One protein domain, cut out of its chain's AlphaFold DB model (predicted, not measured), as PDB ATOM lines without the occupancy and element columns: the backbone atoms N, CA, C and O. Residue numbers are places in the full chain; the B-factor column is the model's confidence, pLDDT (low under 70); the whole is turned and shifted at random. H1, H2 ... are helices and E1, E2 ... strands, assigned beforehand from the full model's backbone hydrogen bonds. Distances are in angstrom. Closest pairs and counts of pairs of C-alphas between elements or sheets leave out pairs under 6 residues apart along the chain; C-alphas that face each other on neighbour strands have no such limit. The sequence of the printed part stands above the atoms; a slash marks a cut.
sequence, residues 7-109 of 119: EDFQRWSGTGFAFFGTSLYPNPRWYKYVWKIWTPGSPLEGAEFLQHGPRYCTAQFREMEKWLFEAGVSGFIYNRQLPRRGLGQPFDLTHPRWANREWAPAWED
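What this domain is: This is residues 7 to 109 of the 119 residues of an uncharacterized protein of Burkholderia latens (UniProt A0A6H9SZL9). A narrow sheet of three strands, with long E3 between long E2 and short E1, has helix H3 lying along one face, over E3 and E2. The small helices H1 and H2 sit toward the end of the sheet where E2 ends and E3 begins, and a long stretch with no named element, residues 84 to 109, winds about beyond the other end, where E3 ends. The printed part has 103 residues with three named helices and three named strands, in the order H1 E1 E2 H2 H3 E3; the sheet runs E1 E3 E2 and is mixed, E1 with E3 parallel and E3 with E2 antiparallel. The class is mixed, helices and strands, with under half of the printed residues in named elements. The whole is elongated, spanning 45 by 26 by 19 A, and only just loose, close to compact, with a radius of gyration of the C-alphas of 15.8 A.

How they stand to each other: H1, residues 7 to 12, is on the sheet formed by E1, residues 17 to 20, E2, residues 31 to 38, and E3, residues 75 to 83, but it only grazes it, with its residues 9 to 12. The closest C-alphas of H1 and E3 are those of Phe 9 and Gly 75, 7.3 A apart. E1 is an edge strand, parallel to E3 at 33 degrees; N 20 and O 77 are within hydrogen-bond range at 2.8 A, as are N 77 and O 18 at 2.8 A. E2 is the other edge strand, and E3, the inner strand, is antiparallel to it at 160 degrees. Between these two, N 34 and O 80 are 3.0 A apart and N 78 and O 36 are 2.8 A apart, both within hydrogen-bond range. E1 and E2 are apart. H2, residues 46 to 52, also only grazes the sheet, with its residues 46 to 50; its closest C-alpha to E2 is that of Leu 50, 7.7 A from that of Lys 36. H3, residues 58 to 70, is on the sheet at a height over the sheet of 9.6 A and lies over E3 and E2. It runs along the strands, at 25 degrees to E2 on the local plane. H3 and the sheet E1 E3 E2 form two layers, a helix on one face of a sheet. The closest C-alphas of H3 and E2 are those of Phe 61 and Trp 35, 6.2 A apart, while H3 and E3 are near each other. H1 is apart from H2 and from H3, and H2 and H3 are apart. In H1, H2 and H3 every O i to N i+4 pair is within hydrogen-bond range.

Where its parts are: H1 begins at C-alpha 7 at (198.499, 180.408, 154.964) and measures 8.7 A to C-alpha 12. E1 measures 9.7 A from C-alpha 17 to C-alpha 20, and E2 22.7 A from C-alpha 31 to C-alpha 38. H2 measures 10.3 A. H3, the longest helix, begins at C-alpha 58 at (173.672, 192.345, 159.431) and measures 18.3 A to C-alpha 70. E3, the longest strand, measures 26.7 A and ends at C-alpha 83 at (170.360, 185.473, 171.789).

The domain as a whole: The two C-alphas farthest apart are those of Gly 72 and Thr 94, at 46.7 A. The printed part has no cut. The links H1 to E1, H2 to H3 and H3 to E3 are tight, those from E1 to E2 and from E2 to H2 are short, and no link is long. The C-alphas of residues 84 to 109 lie 13 to 26 A from the mean of all C-alphas. The mean pLDDT of the printed part is 94.0, and one residue, Leu 87, is under 70.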
ATOM      1  N   GLU A   7     198.123 181.802 155.212       95.94
ATOM      2  CA  GLU A   7     198.499 180.408 154.964       95.94
ATOM      3  C   GLU A   7     197.270 179.540 154.640       95.94
ATOM      4  O   GLU A   7     197.246 178.858 153.615       95.94
ATOM      5  N   ASP A   8     196.224 179.588 155.474       95.56
ATOM      6  CA  ASP A   8     194.996 178.818 155.239       95.56
ATOM      7  C   ASP A   8     194.266 179.326 153.978       95.56
ATOM      8  O   ASP A   8     193.697 178.529 153.232       95.56
ATOM      9  N   PHE A   9     194.332 180.629 153.689       96.00
ATOM     10  CA  PHE A   9     193.790 181.223 152.466       96.00
ATOM     11  C   PHE A   9     194.510 180.753 151.198       96.00
ATOM     12  O   PHE A   9     193.858 180.347 150.236       96.00
ATOM     13  N   GLN A  10     195.846 180.738 151.204       94.38
ATOM     14  CA  GLN A  10     196.652 180.211 150.100       94.38
ATOM     15  C   GLN A  10     196.345 178.733 149.839       94.38
ATOM     16  O   GLN A  10     196.237 178.324 148.686       94.38
ATOM     17  N   ARG A  11     196.151 177.942 150.902       94.12
ATOM     18  CA  ARG A  11     195.769 176.525 150.798       94.12
ATOM     19  C   ARG A  11     194.352 176.319 150.280       94.12
ATOM     20  O   ARG A  11     194.103 175.343 149.581       94.12
ATOM     21  N   TRP A  12     193.420 177.197 150.646       93.69
ATOM     22  CA  TRP A  12     192.033 177.108 150.196       93.69
ATOM     23  C   TRP A  12     191.910 177.301 148.681       93.69
ATOM     24  O   TRP A  12     191.131 176.588 148.051       93.69
ATOM     25  N   SER A  13     192.702 178.201 148.085       83.69
ATOM     26  CA  SER A  13     192.779 178.448 146.629       83.69
ATOM     27  C   SER A  13     191.449 178.795 145.927       83.69
ATOM     28  O   SER A  13     191.365 178.768 144.702       83.69
ATOM     29  N   GLY A  14     190.401 179.121 146.688       85.50
ATOM     30  CA  GLY A  14     189.094 179.484 146.151       85.50
ATOM     31  C   GLY A  14     189.001 180.947 145.716       85.50
ATOM     32  O   GLY A  14     189.860 181.775 146.023       85.50
ATOM     33  N   THR A  15     187.915 181.262 145.016       89.81
ATOM     34  CA  THR A  15     187.524 182.633 144.663       89.81
ATOM     35  C   THR A  15     186.242 183.012 145.401       89.81
ATOM     36  O   THR A  15     185.408 182.157 145.708       89.81
ATOM     37  N   GLY A  16     186.093 184.294 145.728       93.88
ATOM     38  CA  GLY A  16     184.975 184.812 146.513       93.88
ATOM     39  C   GLY A  16     185.122 184.543 148.011       93.88
ATOM     40  O   GLY A  16     186.226 184.556 148.561       93.88
ATOM     41  N   PHE A  17     183.997 184.322 148.691       96.38
ATOM     42  CA  PHE A  17     183.962 184.156 150.141       96.38
ATOM     43  C   PHE A  17     183.590 182.739 150.568       96.38
ATOM     44  O   PHE A  17     182.567 182.201 150.144       96.38
ATOM     45  N   ALA A  18     184.373 182.163 151.483       95.75
ATOM     46  CA  ALA A  18     183.962 180.967 152.216       95.75
ATOM     47  C   ALA A  18     183.271 181.355 153.531       95.75
ATOM     48  O   ALA A  18     183.797 182.153 154.310       95.75
ATOM     49  N   PHE A  19     182.101 180.771 153.788       95.31
ATOM     50  CA  PHE A  19     181.282 181.075 154.960       95.31
ATOM     51  C   PHE A  19     181.480 180.049 156.072       95.31
ATOM     52  O   PHE A  19     181.367 178.842 155.858       95.31
ATOM     53  N   PHE A  20     181.695 180.544 157.288       95.19
ATOM     54  CA  PHE A  20     181.821 179.748 158.499       95.19
ATOM     55  C   PHE A  20     180.918 180.311 159.592       95.19
ATOM     56  O   PHE A  20     181.252 181.265 160.294       95.19
ATOM     57  N   GLY A  21     179.747 179.711 159.746       91.06
ATOM     58  CA  GLY A  21     178.743 180.211 160.667       91.06
ATOM     59  C   GLY A  21     177.439 179.444 160.554       91.06
ATOM     60  O   GLY A  21     177.394 178.351 159.990       91.06
ATOM     61  N   THR A  22     176.376 180.027 161.090       91.19
ATOM     62  CA  THR A  22     175.020 179.486 160.991       91.19
ATOM     63  C   THR A  22     174.149 180.353 160.092       91.19
ATOM     64  O   THR A  22     174.356 181.560 159.978       91.19
ATOM     65  N   SER A  23     173.143 179.752 159.461       91.50
ATOM     66  CA  SER A  23     172.119 180.515 158.744       91.50
ATOM     67  C   SER A  23     171.380 181.465 159.690       91.50
ATOM     68  O   SER A  23     171.257 181.201 160.894       91.50
ATOM     69  N   LEU A  24     170.867 182.566 159.135       93.50
ATOM     70  CA  LEU A  24     169.983 183.475 159.856       93.50
ATOM     71  C   LEU A  24     168.723 182.725 160.300       93.50
ATOM     72  O   LEU A  24     168.049 182.083 159.496       93.50
ATOM     73  N   TYR A  25     168.437 182.768 161.600       93.88
ATOM     74  CA  TYR A  25     167.272 182.108 162.170       93.88
ATOM     75  C   TYR A  25     165.996 182.853 161.752       93.88
ATOM     76  O   TYR A  25     165.988 184.074 161.869       93.88
ATOM     77  N   PRO A  26     164.903 182.177 161.353       92.94
ATOM     78  CA  PRO A  26     163.732 182.848 160.778       92.94
ATOM     79  C   PRO A  26     163.065 183.890 161.679       92.94
ATOM     80  O   PRO A  26     162.434 184.809 161.174       92.94
ATOM     81  N   ASN A  27     163.176 183.749 163.007       93.00
ATOM     82  CA  ASN A  27     162.666 184.744 163.943       93.00
ATOM     83  C   ASN A  27     163.775 185.736 164.354       93.00
ATOM     84  O   ASN A  27     164.579 185.420 165.242       93.00
ATOM     85  N   PRO A  28     163.804 186.948 163.778       93.06
ATOM     86  CA  PRO A  28     164.843 187.939 164.051       93.06
ATOM     87  C   PRO A  28     164.747 188.524 165.465       93.06
ATOM     88  O   PRO A  28     165.722 189.075 165.975       93.06
ATOM     89  N   ARG A  29     163.601 188.360 166.142       93.31
ATOM     90  CA  ARG A  29     163.419 188.790 167.534       93.31
ATOM     91  C   ARG A  29     164.130 187.882 168.525       93.31
ATOM     92  O   ARG A  29     164.350 188.317 169.646       93.31
ATOM     93  N   TRP A  30     164.496 186.660 168.134       94.31
ATOM     94  CA  TRP A  30     165.169 185.704 169.020       94.31
ATOM     95  C   TRP A  30     166.682 185.832 168.972       94.31
ATOM     96  O   TRP A  30     167.351 185.688 169.995       94.31
ATOM     97  N   TYR A  31     167.233 186.116 167.793       94.94
ATOM     98  CA  TYR A  31     168.673 186.121 167.592       94.94
ATOM     99  C   TYR A  31     169.141 187.321 166.781       94.94
ATOM    100  O   TYR A  31     168.555 187.685 165.764       94.94
ATOM    101  N   LYS A  32     170.260 187.887 167.225       96.25
ATOM    102  CA  LYS A  32     171.098 188.817 166.476       96.25
ATOM    103  C   LYS A  32     172.304 188.077 165.922       96.25
ATOM    104  O   LYS A  32     172.751 187.089 166.509       96.25
ATOM    105  N   TYR A  33     172.864 188.579 164.833       97.56
ATOM    106  CA  TYR A  33     174.080 188.036 164.250       97.56
ATOM    107  C   TYR A  33     175.147 189.112 164.177       97.56
ATOM    108  O   TYR A  33     174.911 190.215 163.699       97.56
ATOM    109  N   VAL A  34     176.328 188.767 164.674       97.56
ATOM    110  CA  VAL A  34     177.528 189.580 164.518       97.56
ATOM    111  C   VAL A  34     178.382 188.924 163.459       97.56
ATOM    112  O   VAL A  34     178.699 187.737 163.569       97.56
ATOM    113  N   TRP A  35     178.771 189.705 162.466       98.25
ATOM    114  CA  TRP A  35     179.535 189.241 161.323       98.25
ATOM    115  C   TRP A  35     180.971 189.748 161.395       98.25
ATOM    116  O   TRP A  35     181.243 190.825 161.929       98.25
ATOM    117  N   LYS A  36     181.893 188.968 160.839       98.38
ATOM    118  CA  LYS A  36     183.283 189.361 160.605       98.38
ATOM    119  C   LYS A  36     183.677 188.911 159.206       98.38
ATOM    120  O   LYS A  36     183.377 187.784 158.823       98.38
ATOM    121  N   ILE A  37     184.376 189.770 158.474       98.19
ATOM    122  CA  ILE A  37     184.931 189.446 157.157       98.19
ATOM    123  C   ILE A  37     186.443 189.564 157.262       98.19
ATOM    124  O   ILE A  37     186.955 190.628 157.606       98.19
ATOM    125  N   TRP A  38     187.141 188.463 157.015       98.25
ATOM    126  CA  TRP A  38     188.591 188.439 156.920       98.25
ATOM    127  C   TRP A  38     189.009 188.371 155.456       98.25
ATOM    128  O   TRP A  38     188.444 187.604 154.677       98.25
ATOM    129  N   THR A  39     190.033 189.134 155.098       97.44
ATOM    130  CA  THR A  39     190.681 189.101 153.780       97.44
ATOM    131  C   THR A  39     192.197 189.023 153.971       97.44
ATOM    132  O   THR A  39     192.689 189.408 155.034       97.44
ATOM    133  N   PRO A  40     192.980 188.630 152.951       96.19
ATOM    134  CA  PRO A  40     194.446 188.654 153.036       96.19
ATOM    135  C   PRO A  40     195.045 190.033 153.374       96.19
ATOM    136  O   PRO A  40     196.158 190.116 153.903       96.19
ATOM    137  N   GLY A  41     194.306 191.113 153.086       96.00
ATOM    138  CA  GLY A  41     194.663 192.489 153.439       96.00
ATOM    139  C   GLY A  41     194.305 192.895 154.873       96.00
ATOM    140  O   GLY A  41     194.627 194.004 155.285       96.00
ATOM    141  N   SER A  42     193.651 192.026 155.649       96.75
ATOM    142  CA  SER A  42     193.339 192.300 157.053       96.75
ATOM    143  C   SER A  42     194.622 192.382 157.899       96.75
ATOM    144  O   SER A  42     195.550 191.595 157.689       96.75
ATOM    145  N   PRO A  43     194.694 193.309 158.873       96.88
ATOM    146  CA  PRO A  43     195.893 193.494 159.694       96.88
ATOM    147  C   PRO A  43     196.082 192.385 160.737       96.88
ATOM    148  O   PRO A  43     197.206 192.123 161.146       96.88
ATOM    149  N   LEU A  44     194.990 191.739 161.158       97.69
ATOM    150  CA  LEU A  44     194.987 190.669 162.155       97.69
ATOM    151  C   LEU A  44     194.721 189.313 161.500       97.69
ATOM    152  O   LEU A  44     193.995 189.223 160.504       97.69
ATOM    153  N   GLU A  45     195.239 188.255 162.119       98.06
ATOM    154  CA  GLU A  45     195.056 186.871 161.684       98.06
ATOM    155  C   GLU A  45     194.634 185.959 162.847       98.06
ATOM    156  O   GLU A  45     194.732 186.308 164.025       98.06
ATOM    157  N   GLY A  46     194.131 184.772 162.512       96.94
ATOM    158  CA  GLY A  46     193.841 183.704 163.464       96.94
ATOM    159  C   GLY A  46     192.918 184.129 164.613       96.94
ATOM    160  O   GLY A  46     191.862 184.731 164.409       96.94
ATOM    161  N   ALA A  47     193.308 183.772 165.838       96.12
ATOM    162  CA  ALA A  47     192.524 184.058 167.036       96.12
ATOM    163  C   ALA A  47     192.382 185.566 167.304       96.12
ATOM    164  O   ALA A  47     191.304 186.008 167.699       96.12
ATOM    165  N   GLU A  48     193.419 186.359 167.023       97.56
ATOM    166  CA  GLU A  48     193.389 187.809 167.236       97.56
ATOM    167  C   GLU A  48     192.355 188.485 166.339       97.56
ATOM    168  O   GLU A  48     191.595 189.331 166.806       97.56
ATOM    169  N   PHE A  49     192.231 188.067 165.076       97.81
ATOM    170  CA  PHE A  49     191.153 188.553 164.214       97.81
ATOM    171  C   PHE A  49     189.767 188.171 164.760       97.81
ATOM    172  O   PHE A  49     188.845 188.996 164.829       97.81
ATOM    173  N   LEU A  50     189.594 186.917 165.182       95.44
ATOM    174  CA  LEU A  50     188.307 186.449 165.702       95.44
ATOM    175  C   LEU A  50     187.907 187.194 166.982       95.44
ATOM    176  O   LEU A  50     186.728 187.499 167.161       95.44
ATOM    177  N   GLN A  51     188.872 187.562 167.821       94.75
ATOM    178  CA  GLN A  51     188.627 188.286 169.063       94.75
ATOM    179  C   GLN A  51     188.485 189.800 168.845       94.75
ATOM    180  O   GLN A  51     187.494 190.389 169.273       94.75
ATOM    181  N   HIS A  52     189.413 190.419 168.115       96.19
ATOM    182  CA  HIS A  52     189.585 191.876 168.043       96.19
ATOM    183  C   HIS A  52     189.310 192.484 166.665       96.19
ATOM    184  O   HIS A  52     189.202 193.700 166.543       96.19
ATOM    185  N   GLY A  53     189.167 191.661 165.626       96.25
ATOM    186  CA  GLY A  53     188.866 192.136 164.278       96.25
ATOM    187  C   GLY A  53     187.502 192.837 164.173       96.25
ATOM    188  O   GLY A  53     186.635 192.618 165.035       96.25
ATOM    189  N   PRO A  54     187.283 193.624 163.103       96.69
ATOM    190  CA  PRO A  54     186.055 194.387 162.892       96.69
ATOM    191  C   PRO A  54     184.795 193.529 163.028       96.69
ATOM    192  O   PRO A  54     184.754 192.390 162.559       96.69
ATOM    193  N   ARG A  55     183.776 194.082 163.691       96.94
ATOM    194  CA  ARG A  55     182.464 193.461 163.905       96.94
ATOM    195  C   ARG A  55     181.422 194.269 163.145       96.94
ATOM    196  O   ARG A  55     181.415 195.489 163.265       96.94
ATOM    197  N   TYR A  56     180.534 193.586 162.437       98.06
ATOM    198  CA  TYR A  56     179.467 194.209 161.657       98.06
ATOM    199  C   TYR A  56     178.097 193.701 162.109       98.06
ATOM    200  O   TYR A  56     177.946 192.509 162.417       98.06
ATOM    201  N   CYS A  57     177.102 194.589 162.123       97.75
ATOM    202  CA  CYS A  57     175.696 194.183 162.134       97.75
ATOM    203  C   CYS A  57     175.296 193.580 160.782       97.75
ATOM    204  O   CYS A  57     176.089 193.583 159.837       97.75
ATOM    205  N   THR A  58     174.077 193.047 160.662       97.62
ATOM    206  CA  THR A  58     173.672 192.345 159.431       97.62
ATOM    207  C   THR A  58     173.637 193.281 158.222       97.62
ATOM    208  O   THR A  58     174.132 192.916 157.158       97.62
ATOM    209  N   ALA A  59     173.125 194.500 158.386       97.94
ATOM    210  CA  ALA A  59     173.091 195.498 157.320       97.94
ATOM    211  C   ALA A  59     174.502 195.925 156.876       97.94
ATOM    212  O   ALA A  59     174.835 195.811 155.697       97.94
ATOM    213  N   GLN A  60     175.366 196.307 157.823       98.31
ATOM    214  CA  GLN A  60     176.761 196.682 157.544       98.31
ATOM    215  C   GLN A  60     177.545 195.547 156.878       98.31
ATOM    216  O   GLN A  60     178.352 195.776 155.981       98.31
ATOM    217  N   PHE A  61     177.312 194.308 157.318       98.06
ATOM    218  CA  PHE A  61     177.931 193.131 156.724       98.06
ATOM    219  C   PHE A  61     177.570 192.997 155.247       98.06
ATOM    220  O   PHE A  61     178.462 192.779 154.435       98.06
ATOM    221  N   ARG A  62     176.292 193.157 154.891       97.69
ATOM    222  CA  ARG A  62     175.831 193.039 153.503       97.69
ATOM    223  C   ARG A  62     176.380 194.139 152.609       97.69
ATOM    224  O   ARG A  62     176.739 193.862 151.468       97.69
ATOM    225  N   GLU A  63     176.491 195.359 153.126       97.94
ATOM    226  CA  GLU A  63     177.149 196.459 152.415       97.94
ATOM    227  C   GLU A  63     178.632 196.159 152.169       97.94
ATOM    228  O   GLU A  63     179.105 196.257 151.037       97.94
ATOM    229  N   MET A  64     179.354 195.726 153.207       98.06
ATOM    230  CA  MET A  64     180.781 195.408 153.114       98.06
ATOM    231  C   MET A  64     181.052 194.196 152.213       98.06
ATOM    232  O   MET A  64     181.974 194.218 151.403       98.06
ATOM    233  N   GLU A  65     180.245 193.142 152.333       97.31
ATOM    234  CA  GLU A  65     180.309 191.944 151.493       97.31
ATOM    235  C   GLU A  65     180.127 192.303 150.020       97.31
ATOM    236  O   GLU A  65     180.942 191.901 149.190       97.31
ATOM    237  N   LYS A  66     179.096 193.098 149.701       97.31
ATOM    238  CA  LYS A  66     178.840 193.564 148.338       97.31
ATOM    239  C   LYS A  66     180.016 194.381 147.805       97.31
ATOM    240  O   LYS A  66     180.497 194.093 146.714       97.31
ATOM    241  N   TRP A  67     180.497 195.353 148.579       97.69
ATOM    242  CA  TRP A  67     181.615 196.206 148.174       97.69
ATOM    243  C   TRP A  67     182.890 195.398 147.892       97.69
ATOM    244  O   TRP A  67     183.532 195.581 146.859       97.69
ATOM    245  N   LEU A  68     183.236 194.453 148.772       97.25
ATOM    246  CA  LEU A  68     184.402 193.591 148.576       97.25
ATOM    247  C   LEU A  68     184.233 192.643 147.383       97.25
ATOM    248  O   LEU A  68     185.191 192.414 146.646       97.25
ATOM    249  N   PHE A  69     183.030 192.100 147.188       95.62
ATOM    250  CA  PHE A  69     182.720 191.242 146.048       95.62
ATOM    251  C   PHE A  69     182.864 191.995 144.720       95.62
ATOM    252  O   PHE A  69     183.514 191.498 143.804       95.62
ATOM    253  N   GLU A  70     182.328 193.214 144.629       96.94
ATOM    254  CA  GLU A  70     182.467 194.085 143.452       96.94
ATOM    255  C   GLU A  70     183.930 194.471 143.185       96.94
ATOM    256  O   GLU A  70     184.335 194.607 142.032       96.94
ATOM    257  N   ALA A  71     184.750 194.569 144.235       96.62
ATOM    258  CA  ALA A  71     186.194 194.775 144.132       96.62
ATOM    259  C   ALA A  71     186.992 193.495 143.787       96.62
ATOM    260  O   ALA A  71     188.222 193.541 143.725       96.62
ATOM    261  N   GLY A  72     186.334 192.346 143.589       96.38
ATOM    262  CA  GLY A  72     186.988 191.066 143.297       96.38
ATOM    263  C   GLY A  72     187.784 190.488 144.472       96.38
ATOM    264  O   GLY A  72     188.641 189.621 144.281       96.38
ATOM    265  N   VAL A  73     187.535 190.960 145.696       97.31
ATOM    266  CA  VAL A  73     188.243 190.504 146.893       97.31
ATOM    267  C   VAL A  73     187.673 189.168 147.355       97.31
ATOM    268  O   VAL A  73     186.465 188.952 147.393       97.31
ATOM    269  N   SER A  74     188.573 188.264 147.735       97.12
ATOM    270  CA  SER A  74     188.239 186.949 148.276       97.12
ATOM    271  C   SER A  74     188.648 186.848 149.746       97.12
ATOM    272  O   SER A  74     189.569 187.539 150.197       97.12
ATOM    273  N   GLY A  75     187.972 185.993 150.509       97.12
ATOM    274  CA  GLY A  75     188.214 185.900 151.944       97.12
ATOM    275  C   GLY A  75     187.306 184.927 152.679       97.12
ATOM    276  O   GLY A  75     186.664 184.060 152.087       97.12
ATOM    277  N   PHE A  76     187.238 185.090 153.995       98.00
ATOM    278  CA  PHE A  76     186.451 184.244 154.883       98.00
ATOM    279  C   PHE A  76     185.440 185.075 155.663       98.00
ATOM    280  O   PHE A  76     185.779 186.108 156.242       98.00
ATOM    281  N   ILE A  77     184.200 184.602 155.704       97.94
ATOM    282  CA  ILE A  77     183.105 185.234 156.430       97.94
ATOM    283  C   ILE A  77     182.777 184.380 157.641       97.94
ATOM    284  O   ILE A  77     182.576 183.171 157.535       97.94
ATOM    285  N   TYR A  78     182.678 185.030 158.791       97.81
ATOM    286  CA  TYR A  78     182.317 184.406 160.051       97.81
ATOM    287  C   TYR A  78     181.075 185.072 160.608       97.81
ATOM    288  O   TYR A  78     180.935 186.293 160.525       97.81
ATOM    289  N   ASN A  79     180.207 184.289 161.244       96.62
ATOM    290  CA  ASN A  79     179.157 184.865 162.065       96.62
ATOM    291  C   ASN A  79     179.062 184.224 163.443       96.62
ATOM    292  O   ASN A  79     179.484 183.092 163.685       96.62
ATOM    293  N   ARG A  80     178.504 185.000 164.368       95.12
ATOM    294  CA  ARG A  80     178.184 184.558 165.716       95.12
ATOM    295  C   ARG A  80     176.752 184.942 166.036       95.12
ATOM    296  O   ARG A  80     176.407 186.120 166.063       95.12
ATOM    297  N   GLN A  81     175.947 183.928 166.323       95.00
ATOM    298  CA  GLN A  81     174.575 184.087 166.786       95.00
ATOM    299  C   GLN A  81     174.554 184.505 168.265       95.00
ATOM    300  O   GLN A  81     175.119 183.814 169.123       95.00
ATOM    301  N   LEU A  82     173.879 185.605 168.572       95.19
ATOM    302  CA  LEU A  82     173.654 186.115 169.921       95.19
ATOM    303  C   LEU A  82     172.158 186.037 170.246       95.19
ATOM    304  O   LEU A  82     171.361 186.580 169.481       95.19
ATOM    305  N   PRO A  83     171.745 185.385 171.345       95.00
ATOM    306  CA  PRO A  83     170.360 185.473 171.789       95.00
ATOM    307  C   PRO A  83     170.021 186.924 172.154       95.00
ATOM    308  O   PRO A  83     170.858 187.659 172.690       95.00
ATOM    309  N   ARG A  84     168.803 187.352 171.830       94.25
ATOM    310  CA  ARG A  84     168.293 188.685 172.161       94.25
ATOM    311  C   ARG A  84     167.625 188.681 173.528       94.25
ATOM    312  O   ARG A  84     166.948 187.725 173.901       94.25
ATOM    313  N   ARG A  85     167.804 189.775 174.265       90.88
ATOM    314  CA  ARG A  85     166.998 190.082 175.454       90.88
ATOM    315  C   ARG A  85     165.563 190.437 175.041       90.88
ATOM    316  O   ARG A  85     165.277 190.632 173.863       90.88
ATOM    317  N   GLY A  86     164.665 190.544 176.014       83.38
ATOM    318  CA  GLY A  86     163.295 191.015 175.804       83.38
ATOM    319  C   GLY A  86     162.240 190.057 176.345       83.38
ATOM    320  O   GLY A  86     162.534 188.924 176.724       83.38
ATOM    321  N   LEU A  87     161.001 190.541 176.396       69.62
ATOM    322  CA  LEU A  87     159.853 189.763 176.854       69.62
ATOM    323  C   LEU A  87     159.458 188.707 175.810       69.62
ATOM    324  O   LEU A  87     159.603 188.925 174.609       69.62
ATOM    325  N   GLY A  88     158.955 187.561 176.277       72.62
ATOM    326  CA  GLY A  88     158.413 186.503 175.411       72.62
ATOM    327  C   GLY A  88     159.456 185.685 174.640       72.62
ATOM    328  O   GLY A  88     159.104 184.986 173.691       72.62
ATOM    329  N   GLN A  89     160.731 185.765 175.023       79.56
ATOM    330  CA  GLN A  89     161.790 184.956 174.421       79.56
ATOM    331  C   GLN A  89     161.777 183.529 174.990       79.56
ATOM    332  O   GLN A  89     161.544 183.356 176.187       79.56
ATOM    333  N   PRO A  90     162.093 182.496 174.188       86.31
ATOM    334  CA  PRO A  90     162.054 181.095 174.619       86.31
ATOM    335  C   PRO A  90     163.273 180.688 175.471       86.31
ATOM    336  O   PRO A  90     163.575 179.502 175.605       86.31
ATOM    337  N   PHE A  91     164.035 181.652 175.990       88.81
ATOM    338  CA  PHE A  91     165.289 181.393 176.683       88.81
ATOM    339  C   PHE A  91     165.077 181.340 178.193       88.81
ATOM    340  O   PHE A  91     164.878 182.365 178.841       88.81
ATOM    341  N   ASP A  92     165.191 180.143 178.763       87.38
ATOM    342  CA  ASP A  92     165.282 179.972 180.211       87.38
ATOM    343  C   ASP A  92     166.639 180.476 180.714       87.38
ATOM    344  O   ASP A  92     167.637 179.765 180.624       87.38
ATOM    345  N   LEU A  93     166.675 181.700 181.246       84.38
ATOM    346  CA  LEU A  93     167.896 182.356 181.724       84.38
ATOM    347  C   LEU A  93     168.553 181.650 182.918       84.38
ATOM    348  O   LEU A  93     169.722 181.915 183.194       84.38
ATOM    349  N   THR A  94     167.839 180.761 183.611       87.44
ATOM    350  CA  THR A  94     168.395 179.999 184.737       87.44
ATOM    351  C   THR A  94     169.226 178.803 184.271       87.44
ATOM    352  O   THR A  94     170.062 178.292 185.018       87.44
ATOM    353  N   HIS A  95     169.063 178.384 183.013       89.81
ATOM    354  CA  HIS A  95     169.786 177.248 182.465       89.81
ATOM    355  C   HIS A  95     171.293 177.567 182.296       89.81
ATOM    356  O   HIS A  95     171.645 178.538 181.613       89.81
ATOM    357  N   PRO A  96     172.221 176.709 182.781       91.44
ATOM    358  CA  PRO A  96     173.671 176.971 182.778       91.44
ATOM    359  C   PRO A  96     174.278 177.336 181.416       91.44
ATOM    360  O   PRO A  96     175.244 178.093 181.340       91.44
ATOM    361  N   ARG A  97     173.683 176.845 180.319       89.44
ATOM    362  CA  ARG A  97     174.077 177.181 178.933       89.44
ATOM    363  C   ARG A  97     174.169 178.689 178.653       89.44
ATOM    364  O   ARG A  97     174.855 179.079 177.710       89.44
ATOM    365  N   TRP A  98     173.451 179.518 179.411       89.69
ATOM    366  CA  TRP A  98     173.391 180.964 179.198       89.69
ATOM    367  C   TRP A  98     174.316 181.772 180.106       89.69
ATOM    368  O   TRP A  98     174.520 182.951 179.822       89.69
ATOM    369  N   ALA A  99     174.906 181.158 181.139       86.00
ATOM    370  CA  ALA A  99     175.662 181.858 182.183       86.00
ATOM    371  C   ALA A  99     176.814 182.718 181.633       86.00
ATOM    372  O   ALA A  99     177.067 183.806 182.134       86.00
ATOM    373  N   ASN A 100     177.462 182.264 180.554       87.44
ATOM    374  CA  ASN A 100     178.588 182.953 179.913       87.44
ATOM    375  C   ASN A 100     178.271 183.403 178.477       87.44
ATOM    376  O   ASN A 100     179.174 183.563 177.649       87.44
ATOM    377  N   ARG A 101     176.986 183.532 178.124       90.62
ATOM    378  CA  ARG A 101     176.592 183.929 176.769       90.62
ATOM    379  C   ARG A 101     176.554 185.448 176.648       90.62
ATOM    380  O   ARG A 101     176.037 186.140 177.515       90.62
ATOM    381  N   GLU A 102     177.075 185.962 175.539       93.19
ATOM    382  CA  GLU A 102     176.877 187.354 175.144       93.19
ATOM    383  C   GLU A 102     175.458 187.517 174.587       93.19
ATOM    384  O   GLU A 102     175.016 186.712 173.763       93.19
ATOM    385  N   TRP A 103     174.758 188.548 175.052       94.69
ATOM    386  CA  TRP A 103     173.370 188.826 174.700       94.69
ATOM    387  C   TRP A 103     173.274 190.100 173.876       94.69
ATOM    388  O   TRP A 103     173.901 191.104 174.208       94.69
ATOM    389  N   ALA A 104     172.441 190.068 172.845       95.62
ATOM    390  CA  ALA A 104     172.060 191.261 172.109       95.62
ATOM    391  C   ALA A 104     170.899 191.998 172.807       95.62
ATOM    392  O   ALA A 104     170.135 191.369 173.552       95.62
ATOM    393  N   PRO A 105     170.729 193.309 172.556       95.38
ATOM    394  CA  PRO A 105     169.529 194.037 172.954       95.38
ATOM    395  C   PRO A 105     168.246 193.385 172.420       95.38
ATOM    396  O   PRO A 105     168.272 192.589 171.469       95.38
ATOM    397  N   ALA A 106     167.115 193.737 173.031       95.12
ATOM    398  CA  ALA A 106     165.816 193.398 172.466       95.12
ATOM    399  C   ALA A 106     165.662 194.018 171.073       95.12
ATOM    400  O   ALA A 106     166.318 195.001 170.749       95.12
ATOM    401  N   TRP A 107     164.812 193.420 170.239       94.00
ATOM    402  CA  TRP A 107     164.613 193.872 168.858       94.00
ATOM    403  C   TRP A 107     164.248 195.360 168.757       94.00
ATOM    404  O   TRP A 107     164.796 196.076 167.917       94.00
ATOM    405  N   GLU A 108     163.341 195.811 169.624       94.00
ATOM    406  CA  GLU A 108     162.832 197.186 169.618       94.00
ATOM    407  C   GLU A 108     163.893 198.201 170.078       94.00
ATOM    408  O   GLU A 108     163.912 199.326 169.593       94.00
ATOM    409  N   ASP A 109     164.832 197.770 170.926       95.81
ATOM    410  CA  ASP A 109     165.909 198.607 171.475       95.81
ATOM    411  C   ASP A 109     167.215 198.517 170.667       95.81
ATOM    412  O   ASP A 109     168.219 199.136 171.018       95.81
TER     413      ASP A 109